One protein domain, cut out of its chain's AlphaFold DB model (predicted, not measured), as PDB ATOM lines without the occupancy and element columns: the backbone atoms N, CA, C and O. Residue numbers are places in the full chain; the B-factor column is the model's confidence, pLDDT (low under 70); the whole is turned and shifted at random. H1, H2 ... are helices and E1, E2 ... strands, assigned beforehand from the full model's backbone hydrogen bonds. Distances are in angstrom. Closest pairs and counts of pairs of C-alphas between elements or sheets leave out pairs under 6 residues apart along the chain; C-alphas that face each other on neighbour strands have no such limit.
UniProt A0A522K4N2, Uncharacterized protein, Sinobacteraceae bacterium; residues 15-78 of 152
ATOM      1  N   ASP A  15     -26.229 -26.696   6.525       59.81
ATOM      2  CA  ASP A  15     -25.310 -25.763   5.861       59.81
ATOM      3  C   ASP A  15     -23.837 -25.946   6.291       59.81
ATOM      4  O   ASP A  15     -22.957 -25.899   5.440       59.81
ATOM      5  N   GLU A  16     -23.541 -26.258   7.556       55.91
ATOM      6  CA  GLU A  16     -22.175 -26.524   8.047       55.91
ATOM      7  C   GLU A  16     -21.619 -27.855   7.514       55.91
ATOM      8  O   GLU A  16     -20.451 -27.956   7.125       55.91
ATOM      9  N   LEU A  17     -22.478 -28.874   7.405       57.66
ATOM     10  CA  LEU A  17     -22.128 -30.178   6.830       57.66
ATOM     11  C   LEU A  17     -21.960 -30.088   5.298       57.66
ATOM     12  O   LEU A  17     -21.126 -30.781   4.705       57.66
ATOM     13  N   SER A  18     -22.709 -29.189   4.652       69.62
ATOM     14  CA  SER A  18     -22.504 -28.777   3.258       69.62
ATOM     15  C   SER A  18     -21.193 -28.001   3.082       69.62
ATOM     16  O   SER A  18     -20.446 -28.266   2.138       69.62
ATOM     17  N   ASP A  19     -20.870 -27.098   4.007       74.06
ATOM     18  CA  ASP A  19     -19.683 -26.242   3.970       74.06
ATOM     19  C   ASP A  19     -18.385 -27.057   4.091       74.06
ATOM     20  O   ASP A  19     -17.489 -26.907   3.254       74.06
ATOM     21  N   ALA A  20     -18.307 -28.010   5.025       71.31
ATOM     22  CA  ALA A  20     -17.161 -28.920   5.140       71.31
ATOM     23  C   ALA A  20     -16.920 -29.717   3.842       71.31
ATOM     24  O   ALA A  20     -15.803 -29.772   3.320       71.31
ATOM     25  N   ARG A  21     -17.994 -30.243   3.240       75.62
ATOM     26  CA  ARG A  21     -17.934 -30.971   1.959       75.62
ATOM     27  C   ARG A  21     -17.536 -30.075   0.787       75.62
ATOM     28  O   ARG A  21     -16.931 -30.547  -0.171       75.62
ATOM     29  N   VAL A  22     -17.881 -28.790   0.836       74.88
ATOM     30  CA  VAL A  22     -17.525 -27.786  -0.175       74.88
ATOM     31  C   VAL A  22     -16.052 -27.357  -0.057       74.88
ATOM     32  O   VAL A  22     -15.430 -27.015  -1.065       74.88
ATOM     33  N   ILE A  23     -15.454 -27.413   1.137       77.50
ATOM     34  CA  ILE A  23     -14.016 -27.162   1.325       77.50
ATOM     35  C   ILE A  23     -13.181 -28.289   0.723       77.50
ATOM     36  O   ILE A  23     -12.175 -28.001   0.077       77.50
ATOM     37  N   GLU A  24     -13.602 -29.541   0.888       79.00
ATOM     38  CA  GLU A  24     -12.883 -30.710   0.370       79.00
ATOM     39  C   GLU A  24     -13.094 -30.882  -1.142       79.00
ATOM     40  O   GLU A  24     -12.131 -30.963  -1.911       79.00
ATOM     41  N   ASP A  25     -14.343 -30.819  -1.611       79.12
ATOM     42  CA  ASP A  25     -14.703 -31.079  -3.006       79.12
ATOM     43  C   ASP A  25     -14.700 -29.799  -3.861       79.12
ATOM     44  O   ASP A  25     -15.594 -28.945  -3.804       79.12
ATOM     45  N   GLU A  26     -13.695 -29.689  -4.731       79.56
ATOM     46  CA  GLU A  26     -13.530 -28.551  -5.639       79.56
ATOM     47  C   GLU A  26     -14.697 -28.415  -6.629       79.56
ATOM     48  O   GLU A  26     -15.093 -27.300  -6.986       79.56
ATOM     49  N   ARG A  27     -15.300 -29.532  -7.058       80.75
ATOM     50  CA  ARG A  27     -16.420 -29.509  -8.006       80.75
ATOM     51  C   ARG A  27     -17.669 -28.938  -7.350       80.75
ATOM     52  O   ARG A  27     -18.374 -28.144  -7.979       80.75
ATOM     53  N   ARG A  28     -17.927 -29.282  -6.084       80.94
ATOM     54  CA  ARG A  28     -19.031 -28.695  -5.303       80.94
ATOM     55  C   ARG A  28     -18.815 -27.210  -5.057       80.94
ATOM     56  O   ARG A  28     -19.743 -26.428  -5.251       80.94
ATOM     57  N   PHE A  29     -17.587 -26.812  -4.735       82.25
ATOM     58  CA  PHE A  29     -17.224 -25.405  -4.585       82.25
ATOM     59  C   PHE A  29     -17.471 -24.602  -5.867       82.25
ATOM     60  O   PHE A  29     -18.133 -23.559  -5.843       82.25
ATOM     61  N   LYS A  30     -17.035 -25.134  -7.016       81.50
ATOM     62  CA  LYS A  30     -17.293 -24.523  -8.323       81.50
ATOM     63  C   LYS A  30     -18.785 -24.438  -8.633       81.50
ATOM     64  O   LYS A  30     -19.219 -23.421  -9.165       81.50
ATOM     65  N   LYS A  31     -19.577 -25.456  -8.284       80.88
ATOM     66  CA  LYS A  31     -21.035 -25.451  -8.488       80.88
ATOM     67  C   LYS A  31     -21.740 -24.391  -7.631       80.88
ATOM     68  O   LYS A  31     -22.676 -23.763  -8.112       80.88
ATOM     69  N   ARG A  32     -21.283 -24.176  -6.393       78.62
ATOM     70  CA  ARG A  32     -21.888 -23.232  -5.435       78.62
ATOM     71  C   ARG A  32     -21.537 -21.775  -5.731       78.62
ATOM     72  O   ARG A  32     -22.418 -20.920  -5.768       78.62
ATOM     73  N   PHE A  33     -20.261 -21.493  -5.982       78.38
ATOM     74  CA  PHE A  33     -19.771 -20.120  -6.118       78.38
ATOM     75  C   PHE A  33     -19.396 -19.725  -7.555       78.38
ATOM     76  O   PHE A  33     -19.200 -18.545  -7.836       78.38
ATOM     77  N   GLY A  34     -19.313 -20.676  -8.489       79.25
ATOM     78  CA  GLY A  34     -18.957 -20.416  -9.888       79.25
ATOM     79  C   GLY A  34     -17.452 -20.254 -10.131       79.25
ATOM     80  O   GLY A  34     -17.057 -19.637 -11.123       79.25
ATOM     81  N   PHE A  35     -16.591 -20.742  -9.225       81.62
ATOM     82  CA  PHE A  35     -15.132 -20.639  -9.359       81.62
ATOM     83  C   PHE A  35     -14.312 -21.669  -8.610       81.62
ATOM     84  O   PHE A  35     -14.832 -22.393  -7.781       81.62
ATOM     85  N   VAL A  36     -13.012 -21.696  -8.914       82.06
ATOM     86  CA  VAL A  36     -12.047 -22.668  -8.393       82.06
ATOM     87  C   VAL A  36     -10.970 -21.967  -7.576       82.06
ATOM     88  O   VAL A  36     -10.246 -21.116  -8.107       82.06
ATOM     89  N   TRP A  37     -10.880 -22.316  -6.292       80.56
ATOM     90  CA  TRP A  37      -9.884 -21.812  -5.343       80.56
ATOM     91  C   TRP A  37      -9.113 -22.979  -4.686       80.56
ATOM     92  O   TRP A  37      -9.694 -24.045  -4.466       80.56
ATOM     93  N   PRO A  38      -7.830 -22.786  -4.326       82.94
ATOM     94  CA  PRO A  38      -7.063 -23.735  -3.521       82.94
ATOM     95  C   PRO A  38      -7.761 -24.065  -2.192       82.94
ATOM     96  O   PRO A  38      -8.440 -23.197  -1.638       82.94
ATOM     97  N   PRO A  39      -7.568 -25.273  -1.635       79.44
ATOM     98  CA  PRO A  39      -8.265 -25.730  -0.427       79.44
ATOM     99  C   PRO A  39      -8.083 -24.788   0.774       79.44
ATOM    100  O   PRO A  39      -9.063 -24.436   1.427       79.44
ATOM    101  N   ALA A  40      -6.873 -24.259   0.990       78.44
ATOM    102  CA  ALA A  40      -6.611 -23.273   2.045       78.44
ATOM    103  C   ALA A  40      -7.462 -21.992   1.900       78.44
ATOM    104  O   ALA A  40      -7.935 -21.426   2.882       78.44
ATOM    105  N   GLN A  41      -7.704 -21.549   0.663       79.25
ATOM    106  CA  GLN A  41      -8.508 -20.359   0.372       79.25
ATOM    107  C   GLN A  41     -10.012 -20.661   0.413       79.25
ATOM    108  O   GLN A  41     -10.790 -19.776   0.758       79.25
ATOM    109  N   ARG A  42     -10.431 -21.898   0.111       84.00
ATOM    110  CA  ARG A  42     -11.818 -22.354   0.300       84.00
ATOM    111  C   ARG A  42     -12.198 -22.330   1.779       84.00
ATOM    112  O   ARG A  42     -13.207 -21.725   2.125       84.00
ATOM    113  N   ALA A  43     -11.349 -22.887   2.645       80.38
ATOM    114  CA  ALA A  43     -11.551 -22.857   4.093       80.38
ATOM    115  C   ALA A  43     -11.606 -21.419   4.637       80.38
ATOM    116  O   ALA A  43     -12.504 -21.075   5.401       80.38
ATOM    117  N   ALA A  44     -10.700 -20.550   4.179       79.69
ATOM    118  CA  ALA A  44     -10.715 -19.138   4.551       79.69
ATOM    119  C   ALA A  44     -11.984 -18.403   4.073       79.69
ATOM    120  O   ALA A  44     -12.487 -17.545   4.792       79.69
ATOM    121  N   LEU A  45     -12.533 -18.745   2.899       82.00
ATOM    122  CA  LEU A  45     -13.781 -18.160   2.398       82.00
ATOM    123  C   LEU A  45     -14.994 -18.573   3.236       82.00
ATOM    124  O   LEU A  45     -15.817 -17.723   3.555       82.00
ATOM    125  N   ILE A  46     -15.104 -19.855   3.592       82.00
ATOM    126  CA  ILE A  46     -16.197 -20.354   4.439       82.00
ATOM    127  C   ILE A  46     -16.103 -19.762   5.844       82.00
ATOM    128  O   ILE A  46     -17.098 -19.316   6.405       82.00
ATOM    129  N   ARG A  47     -14.893 -19.661   6.395       78.94
ATOM    130  CA  ARG A  47     -14.689 -18.973   7.669       78.94
ATOM    131  C   ARG A  47     -15.145 -17.514   7.596       78.94
ATOM    132  O   ARG A  47     -15.868 -17.058   8.472       78.94
ATOM    133  N   LEU A  48     -14.795 -16.808   6.519       75.56
ATOM    134  CA  LEU A  48     -15.229 -15.429   6.289       75.56
ATOM    135  C   LEU A  48     -16.753 -15.308   6.120       75.56
ATOM    136  O   LEU A  48     -17.338 -14.333   6.590       75.56
ATOM    137  N   LYS A  49     -17.392 -16.297   5.478       80.31
ATOM    138  CA  LYS A  49     -18.853 -16.414   5.345       80.31
ATOM    139  C   LYS A  49     -19.512 -16.439   6.725       80.31
ATOM    140  O   LYS A  49     -20.374 -15.606   6.982       80.31
ATOM    141  N   HIS A  50     -19.055 -17.316   7.621       78.19
ATOM    142  CA  HIS A  50     -19.589 -17.410   8.984       78.19
ATOM    143  C   HIS A  50     -19.267 -16.181   9.839       78.19
ATOM    144  O   HIS A  50     -20.156 -15.651  10.496       78.19
ATOM    145  N   GLU A  51     -18.030 -15.676   9.798       71.19
ATOM    146  CA  GLU A  51     -17.614 -14.504  10.585       71.19
ATOM    147  C   GLU A  51     -18.410 -13.236  10.239       71.19
ATOM    148  O   GLU A  51     -18.543 -12.337  11.070       71.19
ATOM    149  N   ARG A  52     -18.913 -13.133   9.004       63.47
ATOM    150  CA  ARG A  52     -19.623 -11.950   8.497       63.47
ATOM    151  C   ARG A  52     -21.098 -12.191   8.178       63.47
ATOM    152  O   ARG A  52     -21.747 -11.258   7.718       63.47
ATOM    153  N   GLY A  53     -21.614 -13.397   8.414       71.44
ATOM    154  CA  GLY A  53     -22.995 -13.770   8.091       71.44
ATOM    155  C   GLY A  53     -23.342 -13.618   6.606       71.44
ATOM    156  O   GLY A  53     -24.473 -13.274   6.281       71.44
ATOM    157  N   LEU A  54     -22.369 -13.812   5.710       71.69
ATOM    158  CA  LEU A  54     -22.558 -13.605   4.272       71.69
ATOM    159  C   LEU A  54     -23.322 -14.771   3.646       71.69
ATOM    160  O   LEU A  54     -23.102 -15.936   3.974       71.69
ATOM    161  N   THR A  55     -24.161 -14.460   2.671       79.06
ATOM    162  CA  THR A  55     -24.893 -15.450   1.881       79.06
ATOM    163  C   THR A  55     -24.142 -15.817   0.593       79.06
ATOM    164  O   THR A  55     -23.322 -15.062   0.063       79.06
ATOM    165  N   ASP A  56     -24.429 -16.993   0.027       80.31
ATOM    166  CA  ASP A  56     -23.794 -17.455  -1.218       80.31
ATOM    167  C   ASP A  56     -23.985 -16.514  -2.434       80.31
ATOM    168  O   ASP A  56     -23.064 -16.400  -3.257       80.31
ATOM    169  N   PRO A  57     -25.145 -15.845  -2.622       73.25
ATOM    170  CA  PRO A  57     -25.308 -14.820  -3.654       73.25
ATOM    171  C   PRO A  57     -24.403 -13.602  -3.424       73.25
ATOM    172  O   PRO A  57     -23.808 -13.098  -4.377       73.25
ATOM    173  N   GLU A  58     -24.235 -13.165  -2.174       69.81
ATOM    174  CA  GLU A  58     -23.367 -12.035  -1.829       69.81
ATOM    175  C   GLU A  58     -21.900 -12.362  -2.091       69.81
ATOM    176  O   GLU A  58     -21.188 -11.550  -2.672       69.81
ATOM    177  N   ILE A  59     -21.444 -13.576  -1.773       77.94
ATOM    178  CA  ILE A  59     -20.076 -14.020  -2.085       77.94
ATOM    179  C   ILE A  59     -19.811 -13.989  -3.598       77.94
ATOM    180  O   ILE A  59     -18.738 -13.562  -4.042       77.94
ATOM    181  N   ARG A  60     -20.794 -14.394  -4.414       77.56
ATOM    182  CA  ARG A  60     -20.708 -14.292  -5.881       77.56
ATOM    183  C   ARG A  60     -20.602 -12.840  -6.341       77.56
ATOM    184  O   ARG A  60     -19.751 -12.536  -7.180       77.56
ATOM    185  N   LEU A  61     -21.397 -11.944  -5.759       71.56
ATOM    186  CA  LEU A  61     -21.378 -10.514  -6.066       71.56
ATOM    187  C   LEU A  61     -20.065  -9.841  -5.631       71.56
ATOM    188  O   LEU A  61     -19.489  -9.051  -6.378       71.56
ATOM    189  N   LEU A  62     -19.532 -10.203  -4.466       72.44
ATOM    190  CA  LEU A  62     -18.257  -9.706  -3.938       72.44
ATOM    191  C   LEU A  62     -17.070 -10.134  -4.798       72.44
ATOM    192  O   LEU A  62     -16.103  -9.388  -4.967       72.44
ATOM    193  N   ARG A  63     -17.146 -11.327  -5.391       74.06
ATOM    194  CA  ARG A  63     -16.170 -11.746  -6.391       74.06
ATOM    195  C   ARG A  63     -16.323 -10.975  -7.694       74.06
ATOM    196  O   ARG A  63     -15.314 -10.538  -8.240       74.06
ATOM    197  N   TRP A  64     -17.545 -10.831  -8.198       69.06
ATOM    198  CA  TRP A  64     -17.788 -10.126  -9.457       69.06
ATOM    199  C   TRP A  64     -17.370  -8.651  -9.380       69.06
ATOM    200  O   TRP A  64     -16.756  -8.132 -10.303       69.06
ATOM    201  N   SER A  65     -17.592  -8.016  -8.230       61.97
ATOM    202  CA  SER A  65     -17.147  -6.648  -7.931       61.97
ATOM    203  C   SER A  65     -15.648  -6.522  -7.617       61.97
ATOM    204  O   SER A  65     -15.161  -5.412  -7.412       61.97
ATOM    205  N   GLY A  66     -14.894  -7.629  -7.562       63.34
ATOM    206  CA  GLY A  66     -13.454  -7.624  -7.270       63.34
ATOM    207  C   GLY A  66     -13.093  -7.260  -5.821       63.34
ATOM    208  O   GLY A  66     -11.917  -7.081  -5.502       63.34
ATOM    209  N   VAL A  67     -14.096  -7.169  -4.946       67.50
ATOM    210  CA  VAL A  67     -13.983  -6.850  -3.514       67.50
ATOM    211  C   VAL A  67     -13.434  -8.039  -2.717       67.50
ATOM    212  O   VAL A  67     -12.842  -7.880  -1.649       67.50
ATOM    213  N   LEU A  68     -13.587  -9.244  -3.260       70.75
ATOM    214  CA  LEU A  68     -13.050 -10.472  -2.700       70.75
ATOM    215  C   LEU A  68     -11.643 -10.743  -3.258       70.75
ATOM    216  O   LEU A  68     -11.494 -11.222  -4.387       70.75
ATOM    217  N   ARG A  69     -10.595 -10.450  -2.473       68.25
ATOM    218  CA  ARG A  69      -9.199 -10.699  -2.870       68.25
ATOM    219  C   ARG A  69      -8.609 -11.917  -2.168       68.25
ATOM    220  O   ARG A  69      -8.798 -12.146  -0.974       68.25
ATOM    221  N   ARG A  70      -7.828 -12.679  -2.939       69.38
ATOM    222  CA  ARG A  70      -6.937 -13.719  -2.420       69.38
ATOM    223  C   ARG A  70      -5.677 -13.040  -1.897       69.38
ATOM    224  O   ARG A  70      -5.022 -12.309  -2.636       69.38
ATOM    225  N   THR A  71      -5.330 -13.302  -0.651       65.81
ATOM    226  CA  THR A  71      -4.048 -12.915  -0.054       65.81
ATOM    227  C   THR A  71      -3.259 -14.171   0.321       65.81
ATOM    228  O   THR A  71      -3.867 -15.219   0.546       65.81
ATOM    229  N   PRO A  72      -1.918 -14.112   0.403       58.34
ATOM    230  CA  PRO A  72      -1.099 -15.261   0.812       58.34
ATOM    231  C   PRO A  72      -1.492 -15.825   2.186       58.34
ATOM    232  O   PRO A  72      -1.318 -17.008   2.443       58.34
ATOM    233  N   THR A  73      -2.062 -14.979   3.047       58.94
ATOM    234  CA  THR A  73      -2.489 -15.299   4.412       58.94
ATOM    235  C   THR A  73      -3.974 -15.662   4.536       58.94
ATOM    236  O   THR A  73      -4.426 -15.953   5.639       58.94
ATOM    237  N   GLY A  74      -4.752 -15.648   3.445       66.06
ATOM    238  CA  GLY A  74      -6.186 -15.950   3.492       66.06
ATOM    239  C   GLY A  74      -7.029 -15.174   2.482       66.06
ATOM    240  O   GLY A  74      -6.552 -14.746   1.431       66.06
ATOM    241  N   VAL A  75      -8.308 -14.996   2.798       63.75
ATOM    242  CA  VAL A  75      -9.278 -14.285   1.956       63.75
ATOM    243  C   VAL A  75      -9.673 -13.015   2.684       63.75
ATOM    244  O   VAL A  75     -10.132 -13.079   3.821       63.75
ATOM    245  N   THR A  76      -9.488 -11.864   2.043       65.38
ATOM    246  CA  THR A  76      -9.872 -10.579   2.627       65.38
ATOM    247  C   THR A  76     -10.944  -9.910   1.780       65.38
ATOM    248  O   THR A  76     -10.893  -9.887   0.546       65.38
ATOM    249  N   LEU A  77     -11.942  -9.364   2.470       60.88
ATOM    250  CA  LEU A  77     -12.849  -8.372   1.912       60.88
ATOM    251  C   LEU A  77     -12.096  -7.047   1.910       60.88
ATOM    252  O   LEU A  77     -11.885  -6.453   2.968       60.88
ATOM    253  N   THR A  78     -11.646  -6.595   0.741       58.28
ATOM    254  CA  THR A  78     -11.088  -5.244   0.637       58.28
ATOM    255  C   THR A  78     -12.243  -4.259   0.763       58.28
ATOM    256  O   THR A  78     -13.127  -4.225  -0.083       58.28
TER     257      THR A  78
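Overview. This is residues 15 to 78 of the 152 residues of an uncharacterized protein of Sinobacteraceae bacterium (UniProt A0A522K4N2). H3 runs through the middle of a small rounded body, with H1 packed on one side of it and the two-strand hairpin E1 E2 on the other. H2, which follows H1, and H4, which leads into E1, make a right-angled corner on a further side of the body, where Phe 33 at the end of H2 meets Arg 60 of H4. The printed part has 64 residues, with H1, H2, H3, H4, E1 and E2 in chain order, the strands antiparallel; the class is mostly helix. It is compact, with a radius of gyration of the C-alphas of 10.6 A and spans of 27 by 24 by 21 A.

Along the chain. H1 is residues 15 to 24, 14.5 A long, from C-alpha 15 at (-25.310, -25.763, 5.861). H2 is residues 26 to 33. H3, residues 39 to 52, is the longest helix, 20.0 A. H4 is residues 56 to 64, 12.6 A. E1 is residues 68 to 71, and E2 is residues 74 to 77, ending with C-alpha 77 at (-12.849, -8.372, 1.912).

Arrangement. H1 and H2 touch only at the corner, closest at the C-alphas of Val 22 and Phe 29, 5.0 A. H1 touches H3 at a shallow tilt of 23 degrees, opposite ways, closest at the C-alphas of Ile 23 and Arg 42, 5.4 A. H2 touches H4 about perpendicular, at 90 degrees, closest at the C-alphas of Phe 33 and Arg 60, 5.9 A. The closest C-alphas of H3 and E2, Ala 44 and Gly 74, are 5.6 A apart; those of H4 and E1, Leu 62 and Leu 68, 5.4 A. E1 and E2 form an antiparallel hairpin at 147 degrees, with N 71 and O 74 at 2.8 A, within hydrogen-bond range. In H1, H2, H3 and H4 every O i to N i+4 pair is within that range. H1 and H4 are apart.

Size, cuts and confidence. The farthest C-alphas, Leu 17 and Ser 65, are 28.2 A apart. The printed part has no cut, and its five links are tight. Mean pLDDT of the printed part is 73.5; 20 residues are under 70, among them residues 15 to 18 and 69 to 78.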